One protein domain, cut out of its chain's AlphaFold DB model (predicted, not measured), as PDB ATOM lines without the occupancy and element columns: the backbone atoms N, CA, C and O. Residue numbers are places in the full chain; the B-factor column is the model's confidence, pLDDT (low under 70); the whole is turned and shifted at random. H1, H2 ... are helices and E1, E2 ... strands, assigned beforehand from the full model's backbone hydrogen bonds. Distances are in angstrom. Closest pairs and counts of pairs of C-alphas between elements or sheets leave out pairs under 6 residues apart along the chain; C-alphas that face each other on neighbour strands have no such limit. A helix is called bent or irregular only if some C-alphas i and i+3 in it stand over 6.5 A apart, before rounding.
ATOM      1  N   SER A   9      -9.689 -17.666 -54.784       65.44
ATOM      2  CA  SER A   9      -9.391 -16.403 -55.477       65.44
ATOM      3  C   SER A   9      -8.210 -15.634 -54.875       65.44
ATOM      4  O   SER A   9      -7.390 -15.112 -55.632       65.44
ATOM      5  N   HIS A  10      -8.092 -15.579 -53.542       62.06
ATOM      6  CA  HIS A  10      -7.044 -14.811 -52.855       62.06
ATOM      7  C   HIS A  10      -5.847 -15.665 -52.428       62.06
ATOM      8  O   HIS A  10      -4.714 -15.382 -52.823       62.06
ATOM      9  N   ILE A  11      -6.073 -16.711 -51.628       58.59
ATOM     10  CA  ILE A  11      -4.982 -17.498 -51.033       58.59
ATOM     11  C   ILE A  11      -4.364 -18.412 -52.087       58.59
ATOM     12  O   ILE A  11      -3.161 -18.326 -52.330       58.59
ATOM     13  N   LEU A  12      -5.172 -19.220 -52.781       61.34
ATOM     14  CA  LEU A  12      -4.654 -20.151 -53.783       61.34
ATOM     15  C   LEU A  12      -3.971 -19.413 -54.943       61.34
ATOM     16  O   LEU A  12      -2.934 -19.875 -55.394       61.34
ATOM     17  N   ARG A  13      -4.452 -18.235 -55.372       60.28
ATOM     18  CA  ARG A  13      -3.768 -17.431 -56.407       60.28
ATOM     19  C   ARG A  13      -2.440 -16.827 -55.932       60.28
ATOM     20  O   ARG A  13      -1.514 -16.723 -56.734       60.28
ATOM     21  N   ARG A  14      -2.318 -16.462 -54.648       59.66
ATOM     22  CA  ARG A  14      -1.069 -15.946 -54.050       59.66
ATOM     23  C   ARG A  14      -0.060 -17.056 -53.738       59.66
ATOM     24  O   ARG A  14       1.140 -16.815 -53.819       59.66
ATOM     25  N   MET A  15      -0.532 -18.262 -53.419       56.62
ATOM     26  CA  MET A  15       0.309 -19.442 -53.179       56.62
ATOM     27  C   MET A  15       0.551 -20.278 -54.445       56.62
ATOM     28  O   MET A  15       1.475 -21.087 -54.448       56.62
ATOM     29  N   LEU A  16      -0.194 -20.047 -55.536       68.31
ATOM     30  CA  LEU A  16      -0.034 -20.731 -56.826       68.31
ATOM     31  C   LEU A  16       1.419 -20.745 -57.323       68.31
ATOM     32  O   LEU A  16       1.864 -21.812 -57.729       68.31
ATOM     33  N   PRO A  17       2.187 -19.634 -57.277       67.81
ATOM     34  CA  PRO A  17       3.573 -19.640 -57.740       67.81
ATOM     35  C   PRO A  17       4.459 -20.564 -56.902       67.81
ATOM     36  O   PRO A  17       5.294 -21.271 -57.454       67.81
ATOM     37  N   ALA A  18       4.247 -20.604 -55.581       63.53
ATOM     38  CA  ALA A  18       4.996 -21.465 -54.670       63.53
ATOM     39  C   ALA A  18       4.589 -22.942 -54.808       63.53
ATOM     40  O   ALA A  18       5.455 -23.807 -54.824       63.53
ATOM     41  N   LEU A  19       3.292 -23.230 -54.970       70.56
ATOM     42  CA  LEU A  19       2.782 -24.579 -55.233       70.56
ATOM     43  C   LEU A  19       3.253 -25.106 -56.591       70.56
ATOM     44  O   LEU A  19       3.804 -26.196 -56.648       70.56
ATOM     45  N   VAL A  20       3.126 -24.322 -57.667       72.12
ATOM     46  CA  VAL A  20       3.640 -24.693 -58.995       72.12
ATOM     47  C   VAL A  20       5.154 -24.888 -58.949       72.12
ATOM     48  O   VAL A  20       5.633 -25.886 -59.476       72.12
ATOM     49  N   PHE A  21       5.911 -24.014 -58.276       72.12
ATOM     50  CA  PHE A  21       7.354 -24.202 -58.104       72.12
ATOM     51  C   PHE A  21       7.682 -25.483 -57.323       72.12
ATOM     52  O   PHE A  21       8.510 -26.265 -57.776       72.12
ATOM     53  N   MET A  22       7.005 -25.747 -56.201       66.94
ATOM     54  CA  MET A  22       7.216 -26.947 -55.382       66.94
ATOM     55  C   MET A  22       6.844 -28.233 -56.135       66.94
ATOM     56  O   MET A  22       7.572 -29.220 -56.068       66.94
ATOM     57  N   THR A  23       5.748 -28.226 -56.899       72.81
ATOM     58  CA  THR A  23       5.327 -29.362 -57.731       72.81
ATOM     59  C   THR A  23       6.273 -29.575 -58.914       72.81
ATOM     60  O   THR A  23       6.656 -30.712 -59.172       72.81
ATOM     61  N   VAL A  24       6.713 -28.515 -59.600       73.38
ATOM     62  CA  VAL A  24       7.697 -28.617 -60.694       73.38
ATOM     63  C   VAL A  24       9.059 -29.074 -60.168       73.38
ATOM     64  O   VAL A  24       9.668 -29.942 -60.786       73.38
ATOM     65  N   ALA A  25       9.512 -28.581 -59.013       67.25
ATOM     66  CA  ALA A  25      10.733 -29.048 -58.358       67.25
ATOM     67  C   ALA A  25      10.614 -30.517 -57.913       67.25
ATOM     68  O   ALA A  25      11.536 -31.299 -58.126       67.25
ATOM     69  N   GLY A  26       9.460 -30.921 -57.371       61.00
ATOM     70  CA  GLY A  26       9.168 -32.308 -57.003       61.00
ATOM     71  C   GLY A  26       9.156 -33.262 -58.202       61.00
ATOM     72  O   GLY A  26       9.775 -34.323 -58.140       61.00
ATOM     73  N   LEU A  27       8.535 -32.878 -59.325       63.31
ATOM     74  CA  LEU A  27       8.631 -33.649 -60.572       63.31
ATOM     75  C   LEU A  27      10.064 -33.662 -61.121       63.31
ATOM     76  O   LEU A  27      10.541 -34.722 -61.516       63.31
ATOM     77  N   ALA A  28      10.776 -32.534 -61.101       67.38
ATOM     78  CA  ALA A  28      12.176 -32.459 -61.528       67.38
ATOM     79  C   ALA A  28      13.129 -33.287 -60.644       67.38
ATOM     80  O   ALA A  28      14.214 -33.640 -61.098       67.38
ATOM     81  N   TRP A  29      12.720 -33.635 -59.420       62.28
ATOM     82  CA  TRP A  29      13.430 -34.550 -58.521       62.28
ATOM     83  C   TRP A  29      13.029 -36.027 -58.709       62.28
ATOM     84  O   TRP A  29      13.847 -36.920 -58.500       62.28
ATOM     85  N   LEU A  30      11.792 -36.303 -59.138       57.94
ATOM     86  CA  LEU A  30      11.285 -37.665 -59.381       57.94
ATOM     87  C   LEU A  30      11.609 -38.213 -60.779       57.94
ATOM     88  O   LEU A  30      11.844 -39.411 -60.923       57.94
ATOM     89  N   VAL A  31      11.637 -37.362 -61.808       56.53
ATOM     90  CA  VAL A  31      11.928 -37.751 -63.201       56.53
ATOM     91  C   VAL A  31      13.343 -38.339 -63.408       56.53
ATOM     92  O   VAL A  31      13.437 -39.341 -64.119       56.53
ATOM     93  N   PRO A  32      14.433 -37.820 -62.797       57.22
ATOM     94  CA  PRO A  32      15.789 -38.334 -63.030       57.22
ATOM     95  C   PRO A  32      16.005 -39.785 -62.587       57.22
ATOM     96  O   PRO A  32      16.848 -40.480 -63.149       57.22
ATOM     97  N   LEU A  33      15.232 -40.267 -61.606       55.09
ATOM     98  CA  LEU A  33      15.400 -41.585 -60.980       55.09
ATOM     99  C   LEU A  33      15.038 -42.776 -61.893       55.09
ATOM    100  O   LEU A  33      15.074 -43.918 -61.436       55.09
ATOM    101  N   LYS A  34      14.647 -42.540 -63.155       56.06
ATOM    102  CA  LYS A  34      14.152 -43.594 -64.058       56.06
ATOM    103  C   LYS A  34      14.551 -43.446 -65.538       56.06
ATOM    104  O   LYS A  34      13.911 -44.058 -66.393       56.06
ATOM    105  N   THR A  35      15.554 -42.631 -65.875       52.50
ATOM    106  CA  THR A  35      15.891 -42.321 -67.283       52.50
ATOM    107  C   THR A  35      17.386 -42.435 -67.596       52.50
ATOM    108  O   THR A  35      18.115 -41.447 -67.555       52.50
ATOM    109  N   GLU A  36      17.828 -43.626 -68.004       56.94
ATOM    110  CA  GLU A  36      19.237 -43.945 -68.318       56.94
ATOM    111  C   GLU A  36      19.773 -43.318 -69.632       56.94
ATOM    112  O   GLU A  36      20.923 -43.543 -69.994       56.94
ATOM    113  N   GLY A  37      18.964 -42.538 -70.367       65.00
ATOM    114  CA  GLY A  37      19.260 -42.135 -71.756       65.00
ATOM    115  C   GLY A  37      19.409 -40.637 -72.071       65.00
ATOM    116  O   GLY A  37      19.894 -40.310 -73.152       65.00
ATOM    117  N   THR A  38      19.020 -39.707 -71.184       66.19
ATOM    118  CA  THR A  38      18.883 -38.271 -71.549       66.19
ATOM    119  C   THR A  38      19.436 -37.336 -70.466       66.19
ATOM    120  O   THR A  38      18.717 -36.532 -69.875       66.19
ATOM    121  N   HIS A  39      20.730 -37.475 -70.171       65.62
ATOM    122  CA  HIS A  39      21.324 -37.009 -68.910       65.62
ATOM    123  C   HIS A  39      21.753 -35.524 -68.866       65.62
ATOM    124  O   HIS A  39      21.535 -34.855 -67.862       65.62
ATOM    125  N   TRP A  40      22.381 -34.970 -69.915       62.50
ATOM    126  CA  TRP A  40      23.123 -33.703 -69.750       62.50
ATOM    127  C   TRP A  40      22.255 -32.430 -69.776       62.50
ATOM    128  O   TRP A  40      22.372 -31.595 -68.882       62.50
ATOM    129  N   TRP A  41      21.339 -32.287 -70.743       68.06
ATOM    130  CA  TRP A  41      20.443 -31.120 -70.821       68.06
ATOM    131  C   TRP A  41      19.474 -31.026 -69.633       68.06
ATOM    132  O   TRP A  41      19.157 -29.928 -69.177       68.06
ATOM    133  N   THR A  42      19.017 -32.167 -69.112       72.94
ATOM    134  CA  THR A  42      18.122 -32.241 -67.947       72.94
ATOM    135  C   THR A  42      18.857 -31.834 -66.671       72.94
ATOM    136  O   THR A  42      18.366 -30.967 -65.947       72.94
ATOM    137  N   LEU A  43      20.070 -32.354 -66.445       74.12
ATOM    138  CA  LEU A  43      20.935 -31.907 -65.349       74.12
ATOM    139  C   LEU A  43      21.284 -30.418 -65.442       74.12
ATOM    140  O   LEU A  43      21.247 -29.744 -64.417       74.12
ATOM    141  N   LEU A  44      21.564 -29.876 -66.634       77.12
ATOM    142  CA  LEU A  44      21.793 -28.434 -66.794       77.12
ATOM    143  C   LEU A  44      20.547 -27.605 -66.459       77.12
ATOM    144  O   LEU A  44      20.672 -26.585 -65.784       77.12
ATOM    145  N   GLY A  45      19.354 -28.044 -66.870       78.06
ATOM    146  CA  GLY A  45      18.096 -27.384 -66.509       78.06
ATOM    147  C   GLY A  45      17.848 -27.373 -64.996       78.06
ATOM    148  O   GLY A  45      17.512 -26.329 -64.433       78.06
ATOM    149  N   VAL A  46      18.078 -28.505 -64.321       73.94
ATOM    150  CA  VAL A  46      17.953 -28.624 -62.858       73.94
ATOM    151  C   VAL A  46      19.016 -27.790 -62.142       73.94
ATOM    152  O   VAL A  46      18.670 -27.003 -61.263       73.94
ATOM    153  N   ALA A  47      20.287 -27.897 -62.534       77.75
ATOM    154  CA  ALA A  47      21.383 -27.130 -61.944       77.75
ATOM    155  C   ALA A  47      21.163 -25.618 -62.097       77.75
ATOM    156  O   ALA A  47      21.271 -24.889 -61.113       77.75
ATOM    157  N   LEU A  48      20.757 -25.149 -63.282       82.94
ATOM    158  CA  LEU A  48      20.414 -23.746 -63.518       82.94
ATOM    159  C   LEU A  48      19.222 -23.301 -62.654       82.94
ATOM    160  O   LEU A  48      19.278 -22.233 -62.043       82.94
ATOM    161  N   GLY A  49      18.172 -24.122 -62.553       82.88
ATOM    162  CA  GLY A  49      17.017 -23.857 -61.690       82.88
ATOM    163  C   GLY A  49      17.397 -23.730 -60.210       82.88
ATOM    164  O   GLY A  49      17.002 -22.764 -59.556       82.88
ATOM    165  N   VAL A  50      18.227 -24.647 -59.703       80.12
ATOM    166  CA  VAL A  50      18.774 -24.614 -58.335       80.12
ATOM    167  C   VAL A  50      19.658 -23.382 -58.122       80.12
ATOM    168  O   VAL A  50      19.484 -22.680 -57.126       80.12
ATOM    169  N   THR A  51      20.554 -23.055 -59.059       75.00
ATOM    170  CA  THR A  51      21.410 -21.858 -58.981       75.00
ATOM    171  C   THR A  51      20.589 -20.567 -58.962       75.00
ATOM    172  O   THR A  51      20.877 -19.674 -58.163       75.00
ATOM    173  N   ILE A  52      19.541 -20.461 -59.786       84.81
ATOM    174  CA  ILE A  52      18.641 -19.298 -59.798       84.81
ATOM    175  C   ILE A  52      17.852 -19.213 -58.486       84.81
ATOM    176  O   ILE A  52      17.806 -18.139 -57.884       84.81
ATOM    177  N   ALA A  53      17.283 -20.321 -58.005       80.06
ATOM    178  CA  ALA A  53      16.531 -20.350 -56.750       80.06
ATOM    179  C   ALA A  53      17.407 -19.965 -55.545       80.06
ATOM    180  O   ALA A  53      17.010 -19.122 -54.735       80.06
ATOM    181  N   ALA A  54      18.628 -20.502 -55.465       74.88
ATOM    182  CA  ALA A  54      19.613 -20.129 -54.454       74.88
ATOM    183  C   ALA A  54      19.983 -18.639 -54.544       74.88
ATOM    184  O   ALA A  54      19.941 -17.934 -53.537       74.88
ATOM    185  N   TRP A  55      20.277 -18.122 -55.742       79.38
ATOM    186  CA  TRP A  55      20.671 -16.723 -55.919       79.38
ATOM    187  C   TRP A  55      19.533 -15.732 -55.615       79.38
ATOM    188  O   TRP A  55      19.782 -14.684 -55.017       79.38
ATOM    189  N   VAL A  56      18.282 -16.063 -55.956       78.62
ATOM    190  CA  VAL A  56      17.094 -15.278 -55.564       78.62
ATOM    191  C   VAL A  56      16.912 -15.296 -54.045       78.62
ATOM    192  O   VAL A  56      16.736 -14.237 -53.442       78.62
ATOM    193  N   THR A  57      17.026 -16.469 -53.417       71.50
ATOM    194  CA  THR A  57      16.909 -16.629 -51.957       71.50
ATOM    195  C   THR A  57      17.958 -15.781 -51.237       71.50
ATOM    196  O   THR A  57      17.612 -14.957 -50.391       71.50
ATOM    197  N   VAL A  58      19.228 -15.884 -51.642       71.12
ATOM    198  CA  VAL A  58      20.336 -15.085 -51.096       71.12
ATOM    199  C   VAL A  58      20.076 -13.578 -51.235       71.12
ATOM    200  O   VAL A  58      20.289 -12.845 -50.273       71.12
ATOM    201  N   ARG A  59      19.551 -13.090 -52.371       69.06
ATOM    202  CA  ARG A  59      19.218 -11.656 -52.547       69.06
ATOM    203  C   ARG A  59      18.072 -11.178 -51.647       69.06
ATOM    204  O   ARG A  59      18.093 -10.022 -51.224       69.06
ATOM    205  N   ILE A  60      17.096 -12.034 -51.343       63.88
ATOM    206  CA  ILE A  60      15.998 -11.720 -50.411       63.88
ATOM    207  C   ILE A  60      16.539 -11.633 -48.978       63.88
ATOM    208  O   ILE A  60      16.326 -10.622 -48.305       63.88
ATOM    209  N   PHE A  61      17.305 -12.638 -48.541       58.00
ATOM    210  CA  PHE A  61      17.925 -12.641 -47.214       58.00
ATOM    211  C   PHE A  61      18.904 -11.474 -47.030       58.00
ATOM    212  O   PHE A  61      18.828 -10.793 -46.013       58.00
ATOM    213  N   LEU A  62      19.749 -11.162 -48.021       61.78
ATOM    214  CA  LEU A  62      20.664 -10.014 -47.957       61.78
ATOM    215  C   LEU A  62      19.927  -8.680 -47.761       61.78
ATOM    216  O   LEU A  62      20.385  -7.852 -46.981       61.78
ATOM    217  N   ARG A  63      18.773  -8.461 -48.409       55.06
ATOM    218  CA  ARG A  63      17.989  -7.230 -48.195       55.06
ATOM    219  C   ARG A  63      17.451  -7.133 -46.765       55.06
ATOM    220  O   ARG A  63      17.598  -6.081 -46.147       55.06
ATOM    221  N   ALA A  64      16.894  -8.215 -46.223       59.56
ATOM    222  CA  ALA A  64      16.404  -8.237 -44.842       59.56
ATOM    223  C   ALA A  64      17.541  -8.054 -43.813       59.56
ATOM    224  O   ALA A  64      17.429  -7.237 -42.897       59.56
ATOM    225  N   VAL A  65      18.655  -8.769 -44.004       64.00
ATOM    226  CA  VAL A  65      19.827  -8.783 -43.108       64.00
ATOM    227  C   VAL A  65      20.652  -7.492 -43.182       64.00
ATOM    228  O   VAL A  65      21.339  -7.175 -42.218       64.00
ATOM    229  N   VAL A  66      20.572  -6.708 -44.262       68.25
ATOM    230  CA  VAL A  66      21.207  -5.377 -44.324       68.25
ATOM    231  C   VAL A  66      20.300  -4.289 -43.742       68.25
ATOM    232  O   VAL A  66      20.758  -3.493 -42.927       68.25
ATOM    233  N   VAL A  67      19.015  -4.240 -44.120       76.12
ATOM    234  CA  VAL A  67      18.133  -3.107 -43.765       76.12
ATOM    235  C   VAL A  67      17.841  -3.033 -42.263       76.12
ATOM    236  O   VAL A  67      17.872  -1.939 -41.702       76.12
ATOM    237  N   GLY A  68      17.598  -4.166 -41.592       78.38
ATOM    238  CA  GLY A  68      17.330  -4.189 -40.146       78.38
ATOM    239  C   GLY A  68      18.498  -3.636 -39.309       78.38
ATOM    240  O   GLY A  68      18.319  -2.634 -38.615       78.38
ATOM    241  N   PRO A  69      19.708  -4.221 -39.398       83.69
ATOM    242  CA  PRO A  69      20.895  -3.730 -38.698       83.69
ATOM    243  C   PRO A  69      21.328  -2.315 -39.104       83.69
ATOM    244  O   PRO A  69      21.792  -1.569 -38.244       83.69
ATOM    245  N   ALA A  70      21.144  -1.910 -40.368       85.44
ATOM    246  CA  ALA A  70      21.433  -0.540 -40.797       85.44
ATOM    247  C   ALA A  70      20.502   0.482 -40.124       85.44
ATOM    248  O   ALA A  70      20.979   1.489 -39.605       85.44
ATOM    249  N   LEU A  71      19.192   0.204 -40.065       86.25
ATOM    250  CA  LEU A  71      18.235   1.030 -39.317       86.25
ATOM    251  C   LEU A  71      18.547   1.034 -37.817       86.25
ATOM    252  O   LEU A  71      18.516   2.091 -37.195       86.25
ATOM    253  N   PHE A  72      18.885  -0.120 -37.238       89.00
ATOM    254  CA  PHE A  72      19.250  -0.227 -35.825       89.00
ATOM    255  C   PHE A  72      20.474   0.633 -35.492       89.00
ATOM    256  O   PHE A  72      20.392   1.496 -34.620       89.00
ATOM    257  N   GLY A  73      21.576   0.469 -36.230       88.88
ATOM    258  CA  GLY A  73      22.783   1.280 -36.065       88.88
ATOM    259  C   GLY A  73      22.520   2.775 -36.272       88.88
ATOM    260  O   GLY A  73      22.991   3.589 -35.481       88.88
ATOM    261  N   PHE A  74      21.702   3.135 -37.266       90.19
ATOM    262  CA  PHE A  74      21.268   4.514 -37.492       90.19
ATOM    263  C   PHE A  74      20.507   5.090 -36.288       90.19
ATOM    264  O   PHE A  74      20.849   6.179 -35.834       90.19
ATOM    265  N   PHE A  75      19.529   4.372 -35.724       90.38
ATOM    266  CA  PHE A  75      18.780   4.845 -34.553       90.38
ATOM    267  C   PHE A  75      19.620   4.885 -33.267       90.38
ATOM    268  O   PHE A  75      19.397   5.773 -32.447       90.38
ATOM    269  N   ILE A  76      20.607   3.996 -33.099       90.69
ATOM    270  CA  ILE A  76      21.582   4.090 -32.000       90.69
ATOM    271  C   ILE A  76      22.435   5.357 -32.151       90.69
ATOM    272  O   ILE A  76      22.499   6.156 -31.219       90.69
ATOM    273  N   VAL A  77      23.047   5.584 -33.319       92.69
ATOM    274  CA  VAL A  77      23.900   6.762 -33.566       92.69
ATOM    275  C   VAL A  77      23.099   8.062 -33.457       92.69
ATOM    276  O   VAL A  77      23.520   8.979 -32.759       92.69
ATOM    277  N   LEU A  78      21.919   8.131 -34.079       90.81
ATOM    278  CA  LEU A  78      21.033   9.293 -33.995       90.81
ATOM    279  C   LEU A  78      20.583   9.553 -32.552       90.81
ATOM    280  O   LEU A  78      20.593  10.697 -32.109       90.81
ATOM    281  N   GLY A  79      20.229   8.505 -31.804       87.12
ATOM    282  CA  GLY A  79      19.824   8.623 -30.406       87.12
ATOM    283  C   GLY A  79      20.943   9.124 -29.495       87.12
ATOM    284  O   GLY A  79      20.683   9.989 -28.667       87.12
ATOM    285  N   LEU A  80      22.182   8.659 -29.685       88.38
ATOM    286  CA  LEU A  80      23.354   9.146 -28.940       88.38
ATOM    287  C   LEU A  80      23.738  10.596 -29.291       88.38
ATOM    288  O   LEU A  80      24.350  11.272 -28.472       88.38
ATOM    289  N   ILE A  81      23.393  11.074 -30.492       88.31
ATOM    290  CA  ILE A  81      23.619  12.468 -30.916       88.31
ATOM    291  C   ILE A  81      22.515  13.405 -30.399       88.31
ATOM    292  O   ILE A  81      22.795  14.552 -30.066       88.31
ATOM    293  N   VAL A  82      21.261  12.942 -30.365       89.50
ATOM    294  CA  VAL A  82      20.079  13.778 -30.075       89.50
ATOM    295  C   VAL A  82      19.657  13.736 -28.603       89.50
ATOM    296  O   VAL A  82      19.138  14.729 -28.098       89.50
ATOM    297  N   ILE A  83      19.849  12.613 -27.906       84.06
ATOM    298  CA  ILE A  83      19.385  12.415 -26.528       84.06
ATOM    299  C   ILE A  83      20.588  12.456 -25.585       84.06
ATOM    300  O   ILE A  83      21.274  11.456 -25.375       84.06
ATOM    301  N   THR A  84      20.821  13.623 -24.989       84.19
ATOM    302  CA  THR A  84      21.791  13.784 -23.896       84.19
ATOM    303  C   THR A  84      21.299  13.054 -22.631       84.19
ATOM    304  O   THR A  84      20.088  12.831 -22.496       84.19
ATOM    305  N   PRO A  85      22.175  12.660 -21.685       80.56
ATOM    306  CA  PRO A  85      21.735  11.959 -20.477       80.56
ATOM    307  C   PRO A  85      20.758  12.791 -19.632       80.56
ATOM    308  O   PRO A  85      19.797  12.230 -19.120       80.56
ATOM    309  N   GLU A  86      20.910  14.115 -19.575       82.38
ATOM    310  CA  GLU A  86      19.983  15.021 -18.874       82.38
ATOM    311  C   GLU A  86      18.598  15.029 -19.546       82.38
ATOM    312  O   GLU A  86      17.566  15.018 -18.875       82.38
ATOM    313  N   THR A  87      18.567  14.977 -20.884       85.19
ATOM    314  CA  THR A  87      17.324  14.838 -21.660       85.19
ATOM    315  C   THR A  87      16.651  13.492 -21.378       85.19
ATOM    316  O   THR A  87      15.430  13.421 -21.224       85.19
ATOM    317  N   ALA A  88      17.439  12.416 -21.266       82.56
ATOM    318  CA  ALA A  88      16.934  11.098 -20.893       82.56
ATOM    319  C   ALA A  88      16.385  11.081 -19.455       82.56
ATOM    320  O   ALA A  88      15.298  10.549 -19.239       82.56
ATOM    321  N   GLU A  89      17.071  11.706 -18.494       86.94
ATOM    322  CA  GLU A  89      16.597  11.849 -17.109       86.94
ATOM    323  C   GLU A  89      15.273  12.610 -17.035       86.94
ATOM    324  O   GLU A  89      14.345  12.155 -16.366       86.94
ATOM    325  N   GLN A  90      15.137  13.707 -17.784       88.31
ATOM    326  CA  GLN A  90      13.899  14.486 -17.843       88.31
ATOM    327  C   GLN A  90      12.709  13.681 -18.401       88.31
ATOM    328  O   GLN A  90      11.570  13.919 -17.999       88.31
ATOM    329  N   TRP A  91      12.940  12.739 -19.323       85.94
ATOM    330  CA  TRP A  91      11.877  11.925 -19.934       85.94
ATOM    331  C   TRP A  91      11.576  10.625 -19.175       85.94
ATOM    332  O   TRP A  91      10.443  10.147 -19.209       85.94
ATOM    333  N   ILE A  92      12.579  10.033 -18.521       83.44
ATOM    334  CA  ILE A  92      12.472   8.749 -17.806       83.44
ATOM    335  C   ILE A  92      12.137   8.969 -16.318       83.44
ATOM    336  O   ILE A  92      11.576   8.082 -15.676       83.44
ATOM    337  N   GLY A  93      12.465  10.141 -15.763       84.06
ATOM    338  CA  GLY A  93      12.339  10.459 -14.336       84.06
ATOM    339  C   GLY A  93      13.428   9.827 -13.457       84.06
ATOM    340  O   GLY A  93      13.305   9.845 -12.234       84.06
ATOM    341  N   ALA A  94      14.463   9.235 -14.061       83.81
ATOM    342  CA  ALA A  94      15.542   8.517 -13.383       83.81
ATOM    343  C   ALA A  94      16.819   8.467 -14.255       83.81
ATOM    344  O   ALA A  94      16.697   8.506 -15.485       83.81
ATOM    345  N   PRO A  95      18.019   8.325 -13.650       81.44
ATOM    346  CA  PRO A  95      19.290   8.211 -14.372       81.44
ATOM    347  C   PRO A  95      19.291   7.072 -15.410       81.44
ATOM    348  O   PRO A  95      18.854   5.956 -15.100       81.44
ATOM    349  N   PRO A  96      19.781   7.309 -16.643       80.19
ATOM    350  CA  PRO A  96      19.738   6.330 -17.723       80.19
ATOM    351  C   PRO A  96      20.674   5.148 -17.449       80.19
ATOM    352  O   PRO A  96      21.893   5.247 -17.565       80.19
ATOM    353  N   VAL A  97      20.087   3.988 -17.143       82.38
ATOM    354  CA  VAL A  97      20.834   2.743 -16.917       82.38
ATOM    355  C   VAL A  97      21.546   2.311 -18.208       82.38
ATOM    356  O   VAL A  97      20.903   1.991 -19.216       82.38
ATOM    357  N   ALA A  98      22.878   2.313 -18.163       82.25
ATOM    358  CA  ALA A  98      23.763   1.807 -19.210       82.25
ATOM    359  C   ALA A  98      23.622   0.285 -19.394       82.25
ATOM    360  O   ALA A  98      23.177  -0.417 -18.489       82.25
ATOM    361  N   SER A  99      23.994  -0.233 -20.566       77.75
ATOM    362  CA  SER A  99      23.955  -1.678 -20.834       77.75
ATOM    363  C   SER A  99      25.286  -2.372 -20.529       77.75
ATOM    364  O   SER A  99      26.345  -1.856 -20.880       77.75
ATOM    365  N   ASP A 100      25.234  -3.585 -19.970       78.06
ATOM    366  CA  ASP A 100      26.432  -4.374 -19.616       78.06
ATOM    367  C   ASP A 100      27.324  -4.714 -20.827       78.06
ATOM    368  O   ASP A 100      28.527  -4.923 -20.697       78.06
ATOM    369  N   LEU A 101      26.726  -4.768 -22.023       74.25
ATOM    370  CA  LEU A 101      27.396  -5.055 -23.298       74.25
ATOM    371  C   LEU A 101      28.033  -3.811 -23.939       74.25
ATOM    372  O   LEU A 101      29.001  -3.930 -24.687       74.25
ATOM    373  N   LEU A 102      27.464  -2.630 -23.690       76.38
ATOM    374  CA  LEU A 102      27.877  -1.347 -24.255       76.38
ATOM    375  C   LEU A 102      27.673  -0.258 -23.183       76.38
ATOM    376  O   LEU A 102      26.584   0.326 -23.114       76.38
ATOM    377  N   PRO A 103      28.691   0.040 -22.351       77.31
ATOM    378  CA  PRO A 103      28.543   0.949 -21.209       77.31
ATOM    379  C   PRO A 103      28.247   2.400 -21.621       77.31
ATOM    380  O   PRO A 103      27.677   3.156 -20.843       77.31
ATOM    381  N   SER A 104      28.566   2.784 -22.859       79.31
ATOM    382  CA  SER A 104      28.233   4.098 -23.429       79.31
ATOM    383  C   SER A 104      26.796   4.204 -23.966       79.31
ATOM    384  O   SER A 104      26.445   5.236 -24.532       79.31
ATOM    385  N   VAL A 105      25.980   3.143 -23.876       82.88
ATOM    386  CA  VAL A 105      24.658   3.072 -24.523       82.88
ATOM    387  C   VAL A 105      23.563   2.717 -23.504       82.88
ATOM    388  O   VAL A 105      23.593   1.623 -22.931       82.88
ATOM    389  N   PRO A 106      22.560   3.594 -23.288       86.38
ATOM    390  CA  PRO A 106      21.436   3.310 -22.398       86.38
ATOM    391  C   PRO A 106      20.565   2.137 -22.871       86.38
ATOM    392  O   PRO A 106      20.212   2.035 -24.050       86.38
ATOM    393  N   ILE A 107      20.104   1.305 -21.932       85.06
ATOM    394  CA  ILE A 107      19.208   0.166 -22.215       85.06
ATOM    395  C   ILE A 107      17.888   0.634 -22.857       85.06
ATOM    396  O   ILE A 107      17.349  -0.039 -23.738       85.06
ATOM    397  N   ALA A 108      17.377   1.803 -22.459       87.00
ATOM    398  CA  ALA A 108      16.184   2.406 -23.058       87.00
ATOM    399  C   ALA A 108      16.383   2.737 -24.551       87.00
ATOM    400  O   ALA A 108      15.504   2.453 -25.367       87.00
ATOM    401  N   LEU A 109      17.557   3.261 -24.927       89.00
ATOM    402  CA  LEU A 109      17.883   3.564 -26.321       89.00
ATOM    403  C   LEU A 109      17.996   2.281 -27.157       89.00
ATOM    404  O   LEU A 109      17.425   2.218 -28.243       89.00
ATOM    405  N   LEU A 110      18.639   1.235 -26.629       87.75
ATOM    406  CA  LEU A 110      18.729  -0.079 -27.285       87.75
ATOM    407  C   LEU A 110      17.346  -0.685 -27.570       87.75
ATOM    408  O   LEU A 110      17.098  -1.156 -28.682       87.75
ATOM    409  N   ARG A 111      16.424  -0.630 -26.598       88.75
ATOM    410  CA  ARG A 111      15.039  -1.113 -26.761       88.75
ATOM    411  C   ARG A 111      14.276  -0.315 -27.822       88.75
ATOM    412  O   ARG A 111      13.646  -0.911 -28.694       88.75
ATOM    413  N   ASN A 112      14.372   1.013 -27.788       90.69
ATOM    414  CA  ASN A 112      13.674   1.879 -28.738       90.69
ATOM    415  C   ASN A 112      14.239   1.738 -30.162       90.69
ATOM    416  O   ASN A 112      13.471   1.576 -31.109       90.69
ATOM    417  N   ALA A 113      15.565   1.708 -30.322       91.19
ATOM    418  CA  ALA A 113      16.213   1.482 -31.614       91.19
ATOM    419  C   ALA A 113      15.862   0.103 -32.203       91.19
ATOM    420  O   ALA A 113      15.621   0.001 -33.404       91.19
ATOM    421  N   ALA A 114      15.765  -0.945 -31.373       90.12
ATOM    422  CA  ALA A 114      15.326  -2.271 -31.813       90.12
ATOM    423  C   ALA A 114      13.874  -2.262 -32.323       90.12
ATOM    424  O   ALA A 114      13.595  -2.826 -33.383       90.12
ATOM    425  N   LEU A 115      12.963  -1.573 -31.624       90.88
ATOM    426  CA  LEU A 115      11.576  -1.394 -32.066       90.88
ATOM    427  C   LEU A 115      11.502  -0.629 -33.397       90.88
ATOM    428  O   LEU A 115      10.892  -1.121 -34.347       90.88
ATOM    429  N   PHE A 116      12.157   0.531 -33.511       90.88
ATOM    430  CA  PHE A 116      12.144   1.313 -34.752       90.88
ATOM    431  C   PHE A 116      12.806   0.576 -35.928       90.88
ATOM    432  O   PHE A 116      12.309   0.657 -37.051       90.88
ATOM    433  N   ALA A 117      13.862  -0.209 -35.693       90.06
ATOM    434  CA  ALA A 117      14.480  -1.050 -36.718       90.06
ATOM    435  C   ALA A 117      13.564  -2.197 -37.174       90.06
ATOM    436  O   ALA A 117      13.467  -2.462 -38.375       90.06
ATOM    437  N   ALA A 118      12.853  -2.852 -36.251       87.62
ATOM    438  CA  ALA A 118      11.886  -3.901 -36.575       87.62
ATOM    439  C   ALA A 118      10.697  -3.348 -37.383       87.62
ATOM    440  O   ALA A 118      10.399  -3.852 -38.467       87.62
ATOM    441  N   PHE A 119      10.066  -2.263 -36.922       88.00
ATOM    442  CA  PHE A 119       8.950  -1.640 -37.642       88.00
ATOM    443  C   PHE A 119       9.386  -1.008 -38.972       88.00
ATOM    444  O   PHE A 119       8.681  -1.150 -39.971       88.00
ATOM    445  N   GLY A 120      10.558  -0.369 -39.025       86.19
ATOM    446  CA  GLY A 120      11.096   0.230 -40.249       86.19
ATOM    447  C   GLY A 120      11.487  -0.808 -41.304       86.19
ATOM    448  O   GLY A 120      11.141  -0.652 -42.475       86.19
ATOM    449  N   SER A 121      12.135  -1.910 -40.913       79.81
ATOM    450  CA  SER A 121      12.456  -3.001 -41.848       79.81
ATOM    451  C   SER A 121      11.206  -3.755 -42.315       79.81
ATOM    452  O   SER A 121      11.110  -4.094 -43.498       79.81
ATOM    453  N   MET A 122      10.202  -3.935 -41.447       82.38
ATOM    454  CA  MET A 122       8.884  -4.438 -41.842       82.38
ATOM    455  C   MET A 122       8.206  -3.502 -42.853       82.38
ATOM    456  O   MET A 122       7.743  -3.973 -43.890       82.38
ATOM    457  N   TYR A 123       8.194  -2.188 -42.604       81.31
ATOM    458  CA  TYR A 123       7.621  -1.194 -43.516       81.31
ATOM    459  C   TYR A 123       8.297  -1.230 -44.894       81.31
ATOM    460  O   TYR A 123       7.604  -1.398 -45.894       81.31
ATOM    461  N   VAL A 124       9.635  -1.193 -44.950       73.12
ATOM    462  CA  VAL A 124      10.404  -1.289 -46.209       73.12
ATOM    463  C   VAL A 124      10.142  -2.612 -46.940       73.12
ATOM    464  O   VAL A 124      10.078  -2.638 -48.171       73.12
ATOM    465  N   THR A 125       9.949  -3.714 -46.210       74.44
ATOM    466  CA  THR A 125       9.601  -5.023 -46.795       74.44
ATOM    467  C   THR A 125       8.189  -5.015 -47.387       74.44
ATOM    468  O   THR A 125       7.990  -5.499 -48.499       74.44
ATOM    469  N   ILE A 126       7.215  -4.422 -46.689       74.69
ATOM    470  CA  ILE A 126       5.835  -4.288 -47.175       74.69
ATOM    471  C   ILE A 126       5.791  -3.376 -48.407       74.69
ATOM    472  O   ILE A 126       5.272  -3.791 -49.441       74.69
ATOM    473  N   THR A 127       6.384  -2.179 -48.358       66.12
ATOM    474  CA  THR A 127       6.344  -1.234 -49.488       66.12
ATOM    475  C   THR A 127       7.074  -1.769 -50.718       66.12
ATOM    476  O   THR A 127       6.556  -1.641 -51.823       66.12
ATOM    477  N   SER A 128       8.227  -2.430 -50.550       65.44
ATOM    478  CA  SER A 128       8.954  -3.035 -51.680       65.44
ATOM    479  C   SER A 128       8.270  -4.280 -52.263       65.44
ATOM    480  O   SER A 128       8.485  -4.584 -53.436       65.44
ATOM    481  N   MET A 129       7.409  -4.970 -51.504       62.31
ATOM    482  CA  MET A 129       6.516  -6.010 -52.040       62.31
ATOM    483  C   MET A 129       5.254  -5.422 -52.702       62.31
ATOM    484  O   MET A 129       4.645  -6.072 -53.552       62.31
ATOM    485  N   SER A 130       4.867  -4.201 -52.324       60.31
ATOM    486  CA  SER A 130       3.672  -3.496 -52.803       60.31
ATOM    487  C   SER A 130       3.909  -2.549 -53.988       60.31
ATOM    488  O   SER A 130       2.928  -1.968 -54.460       60.31
ATOM    489  N   ASP A 131       5.144  -2.386 -54.486       56.66
ATOM    490  CA  ASP A 131       5.481  -1.432 -55.558       56.66
ATOM    491  C   ASP A 131       4.800  -1.775 -56.899       56.66
ATOM    492  O   ASP A 131       5.319  -2.454 -57.789       56.66
TER     493      ASP A 131
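What this domain is: This is residues 9 to 131 of the 172 residues of an uncharacterized protein of Saccharothrix sp. ALI-22-I (UniProt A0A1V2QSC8). One very long helix, H2, makes the long axis, and a helix folds back from each of its ends: H1 at its first end, with which it makes an open V, and H4 near its last end, packed on residues 64 to 79 of H2 and then swinging away. The small helix H3 and the short strand E1 make a loose head at that last end, and residues 9 to 24 of H1 and 126 to 131 stick out free. The printed part has 123 residues, with four named helices and one named strand in the order H1, H2, H3, E1, H4, and its class is mostly helix. The whole is extended, with a radius of gyration of the C-alphas of 24.3 A, and spans 77 by 36 by 21 A.

Where its parts are: Find C-alpha 9 at (-9.391, -16.403, -55.477); from there H1 runs through residues 9 to 34, 37.0 A from first to last C-alpha. It has a kink of 43 degrees near residue 17 and is only just irregular, with C-alphas 14 and 17 at 7.0 A. Go on to C-alpha 40 at (23.123, -33.703, -69.750), where H2 begins; it holds residues 40 to 82 and is 62.0 A long. H2 is neither bent nor irregular, but only just: C-alphas 65 and 68 are 6.0 A apart. Next come H3, residues 85 to 92, and E1, residues 102 to 106. H4 then takes residues 107 to 130, 34.5 A long, and ends at C-alpha 130 at (3.672, -3.496, -52.803).

How they stand to each other: Look first at H1 and H2, which are close but not clearly touching: their closest C-alphas, those of Ala 28 and Val 46, are 7.1 A apart. They run opposite ways at a steep tilt of 45 degrees. Farther along, H2 touches H4 with residues 64 to 79 alone, and the closest C-alphas, those of Phe 72 and Ala 117, are 4.9 A apart. These two run opposite ways at a steep tilt of 41 degrees. The closest C-alphas of H2 and E1, those of Leu 80 and Val 105, are 7.6 A apart. E1 pairs with no named strand, and it and H4 meet only through their link. H3 is apart from H2, E1 and H4, and H1 is apart from H4. In H3 and H4 every O i to N i+4 pair is within hydrogen-bond range; in H1 16 of 22 are, and in H2 38 of 39.

The domain as a whole: The two C-alphas farthest apart, those of Gly 37 and Gln 90, are 78.4 A apart. The printed part has no cut and no long link; the link from H3 to E1 is short, and the others are tight. Look in the B-factor column for low confidence: 41 residues are under 70, namely 9 to 18, 22, 25 to 41, 59 to 66 and 127 to 131, and the mean pLDDT of the printed part is 75.6.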